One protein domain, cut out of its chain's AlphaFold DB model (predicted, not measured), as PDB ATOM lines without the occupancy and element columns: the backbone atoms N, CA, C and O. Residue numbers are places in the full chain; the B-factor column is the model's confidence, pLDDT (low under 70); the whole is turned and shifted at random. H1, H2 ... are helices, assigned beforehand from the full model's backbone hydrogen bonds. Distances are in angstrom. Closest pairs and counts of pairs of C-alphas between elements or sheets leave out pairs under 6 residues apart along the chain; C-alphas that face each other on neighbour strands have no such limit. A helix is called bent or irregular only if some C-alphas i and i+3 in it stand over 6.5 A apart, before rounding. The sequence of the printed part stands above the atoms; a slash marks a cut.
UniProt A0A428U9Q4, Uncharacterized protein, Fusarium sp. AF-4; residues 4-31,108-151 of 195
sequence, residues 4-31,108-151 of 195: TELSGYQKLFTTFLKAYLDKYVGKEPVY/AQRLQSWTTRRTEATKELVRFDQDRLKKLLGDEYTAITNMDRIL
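What this domain is: This is residues 4 to 31 and 108 to 151 of the 195 residues of an uncharacterized protein of Fusarium sp. AF-4 (UniProt A0A428U9Q4). Two long helices, H1 and H2, run opposite ways and meet where the last turn of H1 touches H2 partway along it, as a narrow, staggered V. From the far end of H2 the kinked helix H3 turns back to H1 and packs on it. The printed part has 72 residues with three named helices in the order H1, H2, H3 and no named strand; the class is all helix. It is only just compact, close to loose, with a radius of gyration of the C-alphas of 13.1 A, and its outline is a rod spanning 46 by 19 by 15 A.

Where its parts are: Find C-alpha 4 at (185.739, 133.267, 105.905); from there H1, residues 4 to 25, runs 30.9 A. H1 is neither bent nor irregular, but only just: C-alphas 22 and 25 are 6.1 A apart. Beyond the cut, H2, residues 108 to 126, starts at C-alpha 108, (152.135, 137.545, 137.154), and runs 26.9 A. H3, residues 130 to 145, measures 9.9 A and ends at C-alpha 145, (165.395, 128.997, 117.942). It is irregular, with a kink of 119 degrees near residue 137; C-alphas 136 and 139 are 9.4 A apart.

How they stand to each other: Look at residues 21 to 25 of H1, which alone touch H2, at its residues 114 to 121 alone; the closest C-alphas, of Val 25 and Arg 117, are 5.2 A apart. The two helices run opposite ways at a shallow tilt of 28 degrees. H3 touches H1, closest at the C-alphas of Gln 10 and Leu 136, 5.1 A apart. By the rough line of H3, they run the same way at a steep tilt of 54 degrees. H2 and H3 are close but not clearly touching, with the C-alphas of Leu 125 and Thr 145 closest at 6.9 A. In H1 and H2 every O i to N i+4 pair is within hydrogen-bond range; in H3, 7 of 12 are.

The domain as a whole: The C-alphas of Thr 4 and Ala 108 are the two farthest apart, at 46.1 A. Residues 32 to 107 are not printed, and C-alphas 31 and 108 are 8.2 A apart across the cut, which lies in the link from H1 to H2. The link from H2 to H3 is tight. The mean pLDDT of the printed part is 92.9, and no printed residue is under 70.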
ATOM      1  N   THR A   4     185.475 132.135 105.005       72.75
ATOM      2  CA  THR A   4     185.739 133.267 105.905       72.75
ATOM      3  C   THR A   4     184.593 134.278 105.914       72.75
ATOM      4  O   THR A   4     184.176 134.731 106.979       72.75
ATOM      5  N   GLU A   5     184.031 134.591 104.743       72.94
ATOM      6  CA  GLU A   5     182.870 135.480 104.630       72.94
ATOM      7  C   GLU A   5     181.644 134.872 105.315       72.94
ATOM      8  O   GLU A   5     180.968 135.552 106.084       72.94
ATOM      9  N   LEU A   6     181.388 133.573 105.099       77.19
ATOM     10  CA  LEU A   6     180.266 132.866 105.722       77.19
ATOM     11  C   LEU A   6     180.351 132.909 107.258       77.19
ATOM     12  O   LEU A   6     179.351 133.197 107.911       77.19
ATOM     13  N   SER A   7     181.546 132.712 107.825       84.19
ATOM     14  CA  SER A   7     181.778 132.833 109.273       84.19
ATOM     15  C   SER A   7     181.517 134.256 109.794       84.19
ATOM     16  O   SER A   7     180.948 134.431 110.874       84.19
ATOM     17  N   GLY A   8     181.882 135.285 109.022       87.00
ATOM     18  CA  GLY A   8     181.593 136.683 109.351       87.00
ATOM     19  C   GLY A   8     180.091 136.979 109.410       87.00
ATOM     20  O   GLY A   8     179.610 137.532 110.401       87.00
ATOM     21  N   TYR A   9     179.334 136.542 108.397       87.25
ATOM     22  CA  TYR A   9     177.875 136.678 108.387       87.25
ATOM     23  C   TYR A   9     177.226 135.912 109.541       87.25
ATOM     24  O   TYR A   9     176.367 136.467 110.224       87.25
ATOM     25  N   GLN A  10     177.674 134.687 109.821       92.62
ATOM     26  CA  GLN A  10     177.151 133.904 110.941       92.62
ATOM     27  C   GLN A  10     177.314 134.630 112.277       92.62
ATOM     28  O   GLN A  10     176.356 134.758 113.046       92.62
ATOM     29  N   LYS A  11     178.499 135.188 112.544       93.31
ATOM     30  CA  LYS A  11     178.739 135.987 113.755       93.31
ATOM     31  C   LYS A  11     177.823 137.205 113.826       93.31
ATOM     32  O   LYS A  11     177.286 137.504 114.891       93.31
ATOM     33  N   LEU A  12     177.618 137.892 112.705       93.56
ATOM     34  CA  LEU A  12     176.775 139.081 112.653       93.56
ATOM     35  C   LEU A  12     175.304 138.751 112.964       93.56
ATOM     36  O   LEU A  12     174.720 139.336 113.877       93.56
ATOM     37  N   PHE A  13     174.721 137.774 112.265       93.44
ATOM     38  CA  PHE A  13     173.320 137.382 112.452       93.44
ATOM     39  C   PHE A  13     173.055 136.784 113.835       93.44
ATOM     40  O   PHE A  13     172.076 137.152 114.486       93.44
ATOM     41  N   THR A  14     173.945 135.917 114.328       96.06
ATOM     42  CA  THR A  14     173.822 135.370 115.689       96.06
ATOM     43  C   THR A  14     173.896 136.474 116.743       96.06
ATOM     44  O   THR A  14     173.111 136.457 117.689       96.06
ATOM     45  N   THR A  15     174.773 137.470 116.573       96.50
ATOM     46  CA  THR A  15     174.867 138.628 117.477       96.50
ATOM     47  C   THR A  15     173.572 139.432 117.489       96.50
ATOM     48  O   THR A  15     173.055 139.730 118.567       96.50
ATOM     49  N   PHE A  16     173.007 139.733 116.318       95.44
ATOM     50  CA  PHE A  16     171.750 140.475 116.235       95.44
ATOM     51  C   PHE A  16     170.574 139.716 116.843       95.44
ATOM     52  O   PHE A  16     169.837 140.297 117.637       95.44
ATOM     53  N   LEU A  17     170.416 138.423 116.548       95.81
ATOM     54  CA  LEU A  17     169.327 137.635 117.132       95.81
ATOM     55  C   LEU A  17     169.492 137.461 118.643       95.81
ATOM     56  O   LEU A  17     168.515 137.573 119.376       95.81
ATOM     57  N   LYS A  18     170.718 137.274 119.144       95.88
ATOM     58  CA  LYS A  18     170.983 137.262 120.592       95.88
ATOM     59  C   LYS A  18     170.616 138.595 121.241       95.88
ATOM     60  O   LYS A  18     169.967 138.595 122.283       95.88
ATOM     61  N   ALA A  19     170.982 139.718 120.624       96.50
ATOM     62  CA  ALA A  19     170.619 141.044 121.116       96.50
ATOM     63  C   ALA A  19     169.100 141.270 121.085       96.50
ATOM     64  O   ALA A  19     168.547 141.807 122.041       96.50
ATOM     65  N   TYR A  20     168.418 140.816 120.033       95.56
ATOM     66  CA  TYR A  20     166.960 140.834 119.940       95.56
ATOM     67  C   TYR A  20     166.310 140.035 121.080       95.56
ATOM     68  O   TYR A  20     165.470 140.578 121.798       95.56
ATOM     69  N   LEU A  21     166.748 138.795 121.320       96.50
ATOM     70  CA  LEU A  21     166.251 137.978 122.431       96.50
ATOM     71  C   LEU A  21     166.497 138.655 123.788       96.50
ATOM     72  O   LEU A  21     165.589 138.727 124.616       96.50
ATOM     73  N   ASP A  22     167.690 139.211 124.007       95.31
ATOM     74  CA  ASP A  22     168.042 139.861 125.273       95.31
ATOM     75  C   ASP A  22     167.276 141.171 125.515       95.31
ATOM     76  O   ASP A  22     166.939 141.479 126.660       95.31
ATOM     77  N   LYS A  23     167.035 141.970 124.468       95.44
ATOM     78  CA  LYS A  23     166.479 143.328 124.593       95.44
ATOM     79  C   LYS A  23     164.971 143.389 124.416       95.44
ATOM     80  O   LYS A  23     164.323 144.130 125.150       95.44
ATOM     81  N   TYR A  24     164.420 142.648 123.460       95.44
ATOM     82  CA  TYR A  24     162.986 142.648 123.199       95.44
ATOM     83  C   TYR A  24     162.270 141.617 124.070       95.44
ATOM     84  O   TYR A  24     161.399 141.986 124.855       95.44
ATOM     85  N   VAL A  25     162.655 140.337 123.995       96.31
ATOM     86  CA  VAL A  25     161.967 139.292 124.774       96.31
ATOM     87  C   VAL A  25     162.303 139.428 126.261       96.31
ATOM     88  O   VAL A  25     161.403 139.535 127.108       96.31
ATOM     89  N   GLY A  26     163.600 139.521 126.556       95.88
ATOM     90  CA  GLY A  26     164.144 139.592 127.904       95.88
ATOM     91  C   GLY A  26     164.190 138.229 128.596       95.88
ATOM     92  O   GLY A  26     163.610 137.244 128.137       95.88
ATOM     93  N   LYS A  27     164.896 138.175 129.728       95.00
ATOM     94  CA  LYS A  27     164.995 136.970 130.562       95.00
ATOM     95  C   LYS A  27     163.636 136.589 131.146       95.00
ATOM     96  O   LYS A  27     162.865 137.465 131.541       95.00
ATOM     97  N   GLU A  28     163.391 135.288 131.246       94.06
ATOM     98  CA  GLU A  28     162.233 134.723 131.925       94.06
ATOM     99  C   GLU A  28     162.172 135.224 133.376       94.06
ATOM    100  O   GLU A  28     163.146 135.080 134.126       94.06
ATOM    101  N   PRO A  29     161.051 135.832 133.799       91.00
ATOM    102  CA  PRO A  29     160.867 136.214 135.187       91.00
ATOM    103  C   PRO A  29     160.874 134.980 136.092       91.00
ATOM    104  O   PRO A  29     160.080 134.060 135.912       91.00
ATOM    105  N   VAL A  30     161.729 134.978 137.115       84.38
ATOM    106  CA  VAL A  30     161.743 133.901 138.112       84.38
ATOM    107  C   VAL A  30     160.496 134.012 138.982       84.38
ATOM    108  O   VAL A  30     160.351 134.949 139.773       84.38
ATOM    109  N   TYR A  31     159.599 133.039 138.857       76.25
ATOM    110  CA  TYR A  31     158.407 132.963 139.685       76.25
ATOM    111  C   TYR A  31     158.767 132.408 141.069       76.25
ATOM    112  O   TYR A  31     158.787 131.199 141.292       76.25
ATOM    113  N   ALA A 108     153.053 138.139 138.123       90.44
ATOM    114  CA  ALA A 108     152.135 137.545 137.154       90.44
ATOM    115  C   ALA A 108     152.055 138.382 135.869       90.44
ATOM    116  O   ALA A 108     152.157 137.837 134.773       90.44
ATOM    117  N   GLN A 109     151.958 139.709 135.991       92.06
ATOM    118  CA  GLN A 109     151.956 140.612 134.843       92.06
ATOM    119  C   GLN A 109     153.273 140.540 134.059       92.06
ATOM    120  O   GLN A 109     153.248 140.432 132.836       92.06
ATOM    121  N   ARG A 110     154.427 140.548 134.744       92.12
ATOM    122  CA  ARG A 110     155.741 140.400 134.092       92.12
ATOM    123  C   ARG A 110     155.852 139.081 133.336       92.12
ATOM    124  O   ARG A 110     156.350 139.080 132.213       92.12
ATOM    125  N   LEU A 111     155.388 137.984 133.936       92.81
ATOM    126  CA  LEU A 111     155.382 136.671 133.300       92.81
ATOM    127  C   LEU A 111     154.477 136.663 132.068       92.81
ATOM    128  O   LEU A 111     154.905 136.213 131.014       92.81
ATOM    129  N   GLN A 112     153.273 137.232 132.165       94.88
ATOM    130  CA  GLN A 112     152.361 137.345 131.030       94.88
ATOM    131  C   GLN A 112     152.988 138.143 129.880       94.88
ATOM    132  O   GLN A 112     153.000 137.674 128.745       94.88
ATOM    133  N   SER A 113     153.556 139.320 130.164       96.00
ATOM    134  CA  SER A 113     154.227 140.136 129.146       96.00
ATOM    135  C   SER A 113     155.412 139.408 128.513       96.00
ATOM    136  O   SER A 113     155.595 139.481 127.300       96.00
ATOM    137  N   TRP A 114     156.205 138.689 129.309       96.56
ATOM    138  CA  TRP A 114     157.304 137.878 128.793       96.56
ATOM    139  C   TRP A 114     156.803 136.744 127.889       96.56
ATOM    140  O   TRP A 114     157.308 136.590 126.780       96.56
ATOM    141  N   THR A 115     155.772 136.007 128.312       95.56
ATOM    142  CA  THR A 115     155.158 134.926 127.529       95.56
ATOM    143  C   THR A 115     154.625 135.435 126.193       95.56
ATOM    144  O   THR A 115     154.853 134.793 125.166       95.56
ATOM    145  N   THR A 116     153.973 136.602 126.176       97.12
ATOM    146  CA  THR A 116     153.519 137.246 124.936       97.12
ATOM    147  C   THR A 116     154.695 137.535 124.005       97.12
ATOM    148  O   THR A 116     154.707 137.031 122.884       97.12
ATOM    149  N   ARG A 117     155.728 138.249 124.480       97.56
ATOM    150  CA  ARG A 117     156.897 138.597 123.648       97.56
ATOM    151  C   ARG A 117     157.656 137.369 123.156       97.56
ATOM    152  O   ARG A 117     158.116 137.347 122.019       97.56
ATOM    153  N   ARG A 118     157.779 136.332 123.990       96.69
ATOM    154  CA  ARG A 118     158.391 135.055 123.601       96.69
ATOM    155  C   ARG A 118     157.585 134.388 122.493       96.69
ATOM    156  O   ARG A 118     158.156 133.985 121.488       96.69
ATOM    157  N   THR A 119     156.265 134.317 122.650       96.44
ATOM    158  CA  THR A 119     155.365 133.739 121.642       96.44
ATOM    159  C   THR A 119     155.458 134.490 120.314       96.44
ATOM    160  O   THR A 119     155.525 133.865 119.258       96.44
ATOM    161  N   GLU A 120     155.484 135.822 120.350       96.62
ATOM    162  CA  GLU A 120     155.656 136.669 119.164       96.62
ATOM    163  C   GLU A 120     157.013 136.432 118.500       96.62
ATOM    164  O   GLU A 120     157.070 136.153 117.304       96.62
ATOM    165  N   ALA A 121     158.100 136.428 119.271       95.81
ATOM    166  CA  ALA A 121     159.429 136.140 118.750       95.81
ATOM    167  C   ALA A 121     159.522 134.742 118.115       95.81
ATOM    168  O   ALA A 121     160.147 134.597 117.067       95.81
ATOM    169  N   THR A 122     158.869 133.726 118.692       94.69
ATOM    170  CA  THR A 122     158.848 132.374 118.115       94.69
ATOM    171  C   THR A 122     158.122 132.385 116.777       94.69
ATOM    172  O   THR A 122     158.614 131.805 115.811       94.69
ATOM    173  N   LYS A 123     156.983 133.087 116.686       94.62
ATOM    174  CA  LYS A 123     156.243 133.241 115.426       94.62
ATOM    175  C   LYS A 123     157.095 133.907 114.348       94.62
ATOM    176  O   LYS A 123     157.092 133.429 113.220       94.62
ATOM    177  N   GLU A 124     157.836 134.963 114.680       93.62
ATOM    178  CA  GLU A 124     158.716 135.624 113.709       93.62
ATOM    179  C   GLU A 124     159.878 134.723 113.267       93.62
ATOM    180  O   GLU A 124     160.174 134.658 112.078       93.62
ATOM    181  N   LEU A 125     160.497 133.963 114.179       92.88
ATOM    182  CA  LEU A 125     161.585 133.041 113.822       92.88
ATOM    183  C   LEU A 125     161.124 131.902 112.897       92.88
ATOM    184  O   LEU A 125     161.857 131.523 111.983       92.88
ATOM    185  N   VAL A 126     159.906 131.388 113.089       92.94
ATOM    186  CA  VAL A 126     159.329 130.328 112.238       92.94
ATOM    187  C   VAL A 126     159.011 130.818 110.825       92.94
ATOM    188  O   VAL A 126     159.010 130.022 109.891       92.94
ATOM    189  N   ARG A 127     158.769 132.120 110.633       95.19
ATOM    190  CA  ARG A 127     158.477 132.687 109.304       95.19
ATOM    191  C   ARG A 127     159.670 132.676 108.355       95.19
ATOM    192  O   ARG A 127     159.471 132.779 107.147       95.19
ATOM    193  N   PHE A 128     160.892 132.593 108.873       93.94
ATOM    194  CA  PHE A 128     162.068 132.462 108.023       93.94
ATOM    195  C   PHE A 128     162.100 131.090 107.348       93.94
ATOM    196  O   PHE A 128     161.623 130.092 107.884       93.94
ATOM    197  N   ASP A 129     162.737 131.028 106.185       96.00
ATOM    198  CA  ASP A 129     163.166 129.757 105.613       96.00
ATOM    199  C   ASP A 129     164.169 129.097 106.573       96.00
ATOM    200  O   ASP A 129     165.235 129.657 106.861       96.00
ATOM    201  N   GLN A 130     163.795 127.940 107.122       94.56
ATOM    202  CA  GLN A 130     164.539 127.318 108.217       94.56
ATOM    203  C   GLN A 130     165.902 126.780 107.762       94.56
ATOM    204  O   GLN A 130     166.855 126.817 108.539       94.56
ATOM    205  N   ASP A 131     166.051 126.375 106.499       94.94
ATOM    206  CA  ASP A 131     167.329 125.904 105.954       94.94
ATOM    207  C   ASP A 131     168.322 127.057 105.781       94.94
ATOM    208  O   ASP A 131     169.498 126.963 106.154       94.94
ATOM    209  N   ARG A 132     167.845 128.197 105.268       93.12
ATOM    210  CA  ARG A 132     168.634 129.430 105.167       93.12
ATOM    211  C   ARG A 132     168.991 129.968 106.542       93.12
ATOM    212  O   ARG A 132     170.140 130.361 106.750       93.12
ATOM    213  N   LEU A 133     168.044 129.958 107.481       93.81
ATOM    214  CA  LEU A 133     168.287 130.388 108.853       93.81
ATOM    215  C   LEU A 133     169.324 129.483 109.528       93.81
ATOM    216  O   LEU A 133     170.285 129.986 110.102       93.81
ATOM    217  N   LYS A 134     169.216 128.159 109.379       94.94
ATOM    218  CA  LYS A 134     170.208 127.200 109.884       94.94
ATOM    219  C   LYS A 134     171.593 127.441 109.295       94.94
ATOM    220  O   LYS A 134     172.573 127.467 110.033       94.94
ATOM    221  N   LYS A 135     171.693 127.707 107.991       93.00
ATOM    222  CA  LYS A 135     172.970 128.056 107.349       93.00
ATOM    223  C   LYS A 135     173.573 129.356 107.901       93.00
ATOM    224  O   LYS A 135     174.789 129.429 108.088       93.00
ATOM    225  N   LEU A 136     172.737 130.364 108.163       93.12
ATOM    226  CA  LEU A 136     173.145 131.666 108.706       93.12
ATOM    227  C   LEU A 136     173.476 131.638 110.197       93.12
ATOM    228  O   LEU A 136     174.246 132.479 110.640       93.12
ATOM    229  N   LEU A 137     172.902 130.728 110.980       94.06
ATOM    230  CA  LEU A 137     173.166 130.647 112.420       94.06
ATOM    231  C   LEU A 137     174.195 129.575 112.781       94.06
ATOM    232  O   LEU A 137     174.808 129.666 113.843       94.06
ATOM    233  N   GLY A 138     174.422 128.598 111.900       92.56
ATOM    234  CA  GLY A 138     175.358 127.504 112.137       92.56
ATOM    235  C   GLY A 138     175.004 126.743 113.414       92.56
ATOM    236  O   GLY A 138     173.836 126.448 113.667       92.56
ATOM    237  N   ASP A 139     176.013 126.478 114.239       93.44
ATOM    238  CA  ASP A 139     175.881 125.702 115.480       93.44
ATOM    239  C   ASP A 139     174.945 126.361 116.510       93.44
ATOM    240  O   ASP A 139     174.321 125.682 117.324       93.44
ATOM    241  N   GLU A 140     174.770 127.682 116.434       94.38
ATOM    242  CA  GLU A 140     173.904 128.442 117.342       94.38
ATOM    243  C   GLU A 140     172.420 128.369 116.963       94.38
ATOM    244  O   GLU A 140     171.577 128.869 117.712       94.38
ATOM    245  N   TYR A 141     172.085 127.767 115.815       94.88
ATOM    246  CA  TYR A 141     170.712 127.682 115.319       94.88
ATOM    247  C   TYR A 141     169.755 127.160 116.391       94.88
ATOM    248  O   TYR A 141     168.805 127.851 116.750       94.88
ATOM    249  N   THR A 142     170.040 125.982 116.949       94.38
ATOM    250  CA  THR A 142     169.159 125.320 117.920       94.38
ATOM    251  C   THR A 142     169.019 126.128 119.209       94.38
ATOM    252  O   THR A 142     167.918 126.267 119.733       94.38
ATOM    253  N   ALA A 143     170.116 126.703 119.709       94.31
ATOM    254  CA  ALA A 143     170.097 127.498 120.936       94.31
ATOM    255  C   ALA A 143     169.287 128.798 120.770       94.31
ATOM    256  O   ALA A 143     168.595 129.232 121.694       94.31
ATOM    257  N   ILE A 144     169.356 129.422 119.589       94.69
ATOM    258  CA  ILE A 144     168.621 130.651 119.277       94.69
ATOM    259  C   ILE A 144     167.138 130.360 119.029       94.69
ATOM    260  O   ILE A 144     166.298 131.075 119.573       94.69
ATOM    261  N   THR A 145     166.797 129.325 118.256       94.00
ATOM    262  CA  THR A 145     165.395 128.997 117.942       94.00
ATOM    263  C   THR A 145     164.634 128.480 119.160       94.00
ATOM    264  O   THR A 145     163.499 128.899 119.383       94.00
ATOM    265  N   ASN A 146     165.276 127.691 120.026       92.50
ATOM    266  CA  ASN A 146     164.710 127.317 121.328       92.50
ATOM    267  C   ASN A 146     164.716 128.471 122.345       92.50
ATOM    268  O   ASN A 146     164.106 128.370 123.410       92.50
ATOM    269  N   MET A 147     165.383 129.581 122.009       94.62
ATOM    270  CA  MET A 147     165.567 130.749 122.865       94.62
ATOM    271  C   MET A 147     166.208 130.406 124.218       94.62
ATOM    272  O   MET A 147     165.913 131.037 125.234       94.62
ATOM    273  N   ASP A 148     167.129 129.442 124.242       93.12
ATOM    274  CA  ASP A 148     167.752 128.922 125.469       93.12
ATOM    275  C   ASP A 148     168.395 130.037 126.305       93.12
ATOM    276  O   ASP A 148     168.371 130.024 127.534       93.12
ATOM    277  N   ARG A 149     168.915 131.070 125.629       92.12
ATOM    278  CA  ARG A 149     169.541 132.237 126.255       92.12
ATOM    279  C   ARG A 149     168.612 132.984 127.212       92.12
ATOM    280  O   ARG A 149     169.124 133.614 128.135       92.12
ATOM    281  N   ILE A 150     167.298 132.977 127.003       93.75
ATOM    282  CA  ILE A 150     166.356 133.756 127.824       93.75
ATOM    283  C   ILE A 150     165.618 132.932 128.877       93.75
ATOM    284  O   ILE A 150     164.967 133.531 129.728       93.75
ATOM    285  N   LEU A 151     165.725 131.604 128.844       91.00
ATOM    286  CA  LEU A 151     165.042 130.729 129.794       91.00
ATOM    287  C   LEU A 151     165.671 130.811 131.189       91.00
ATOM    288  O   LEU A 151     166.884 130.980 131.342       91.00
TER     289      LEU A 151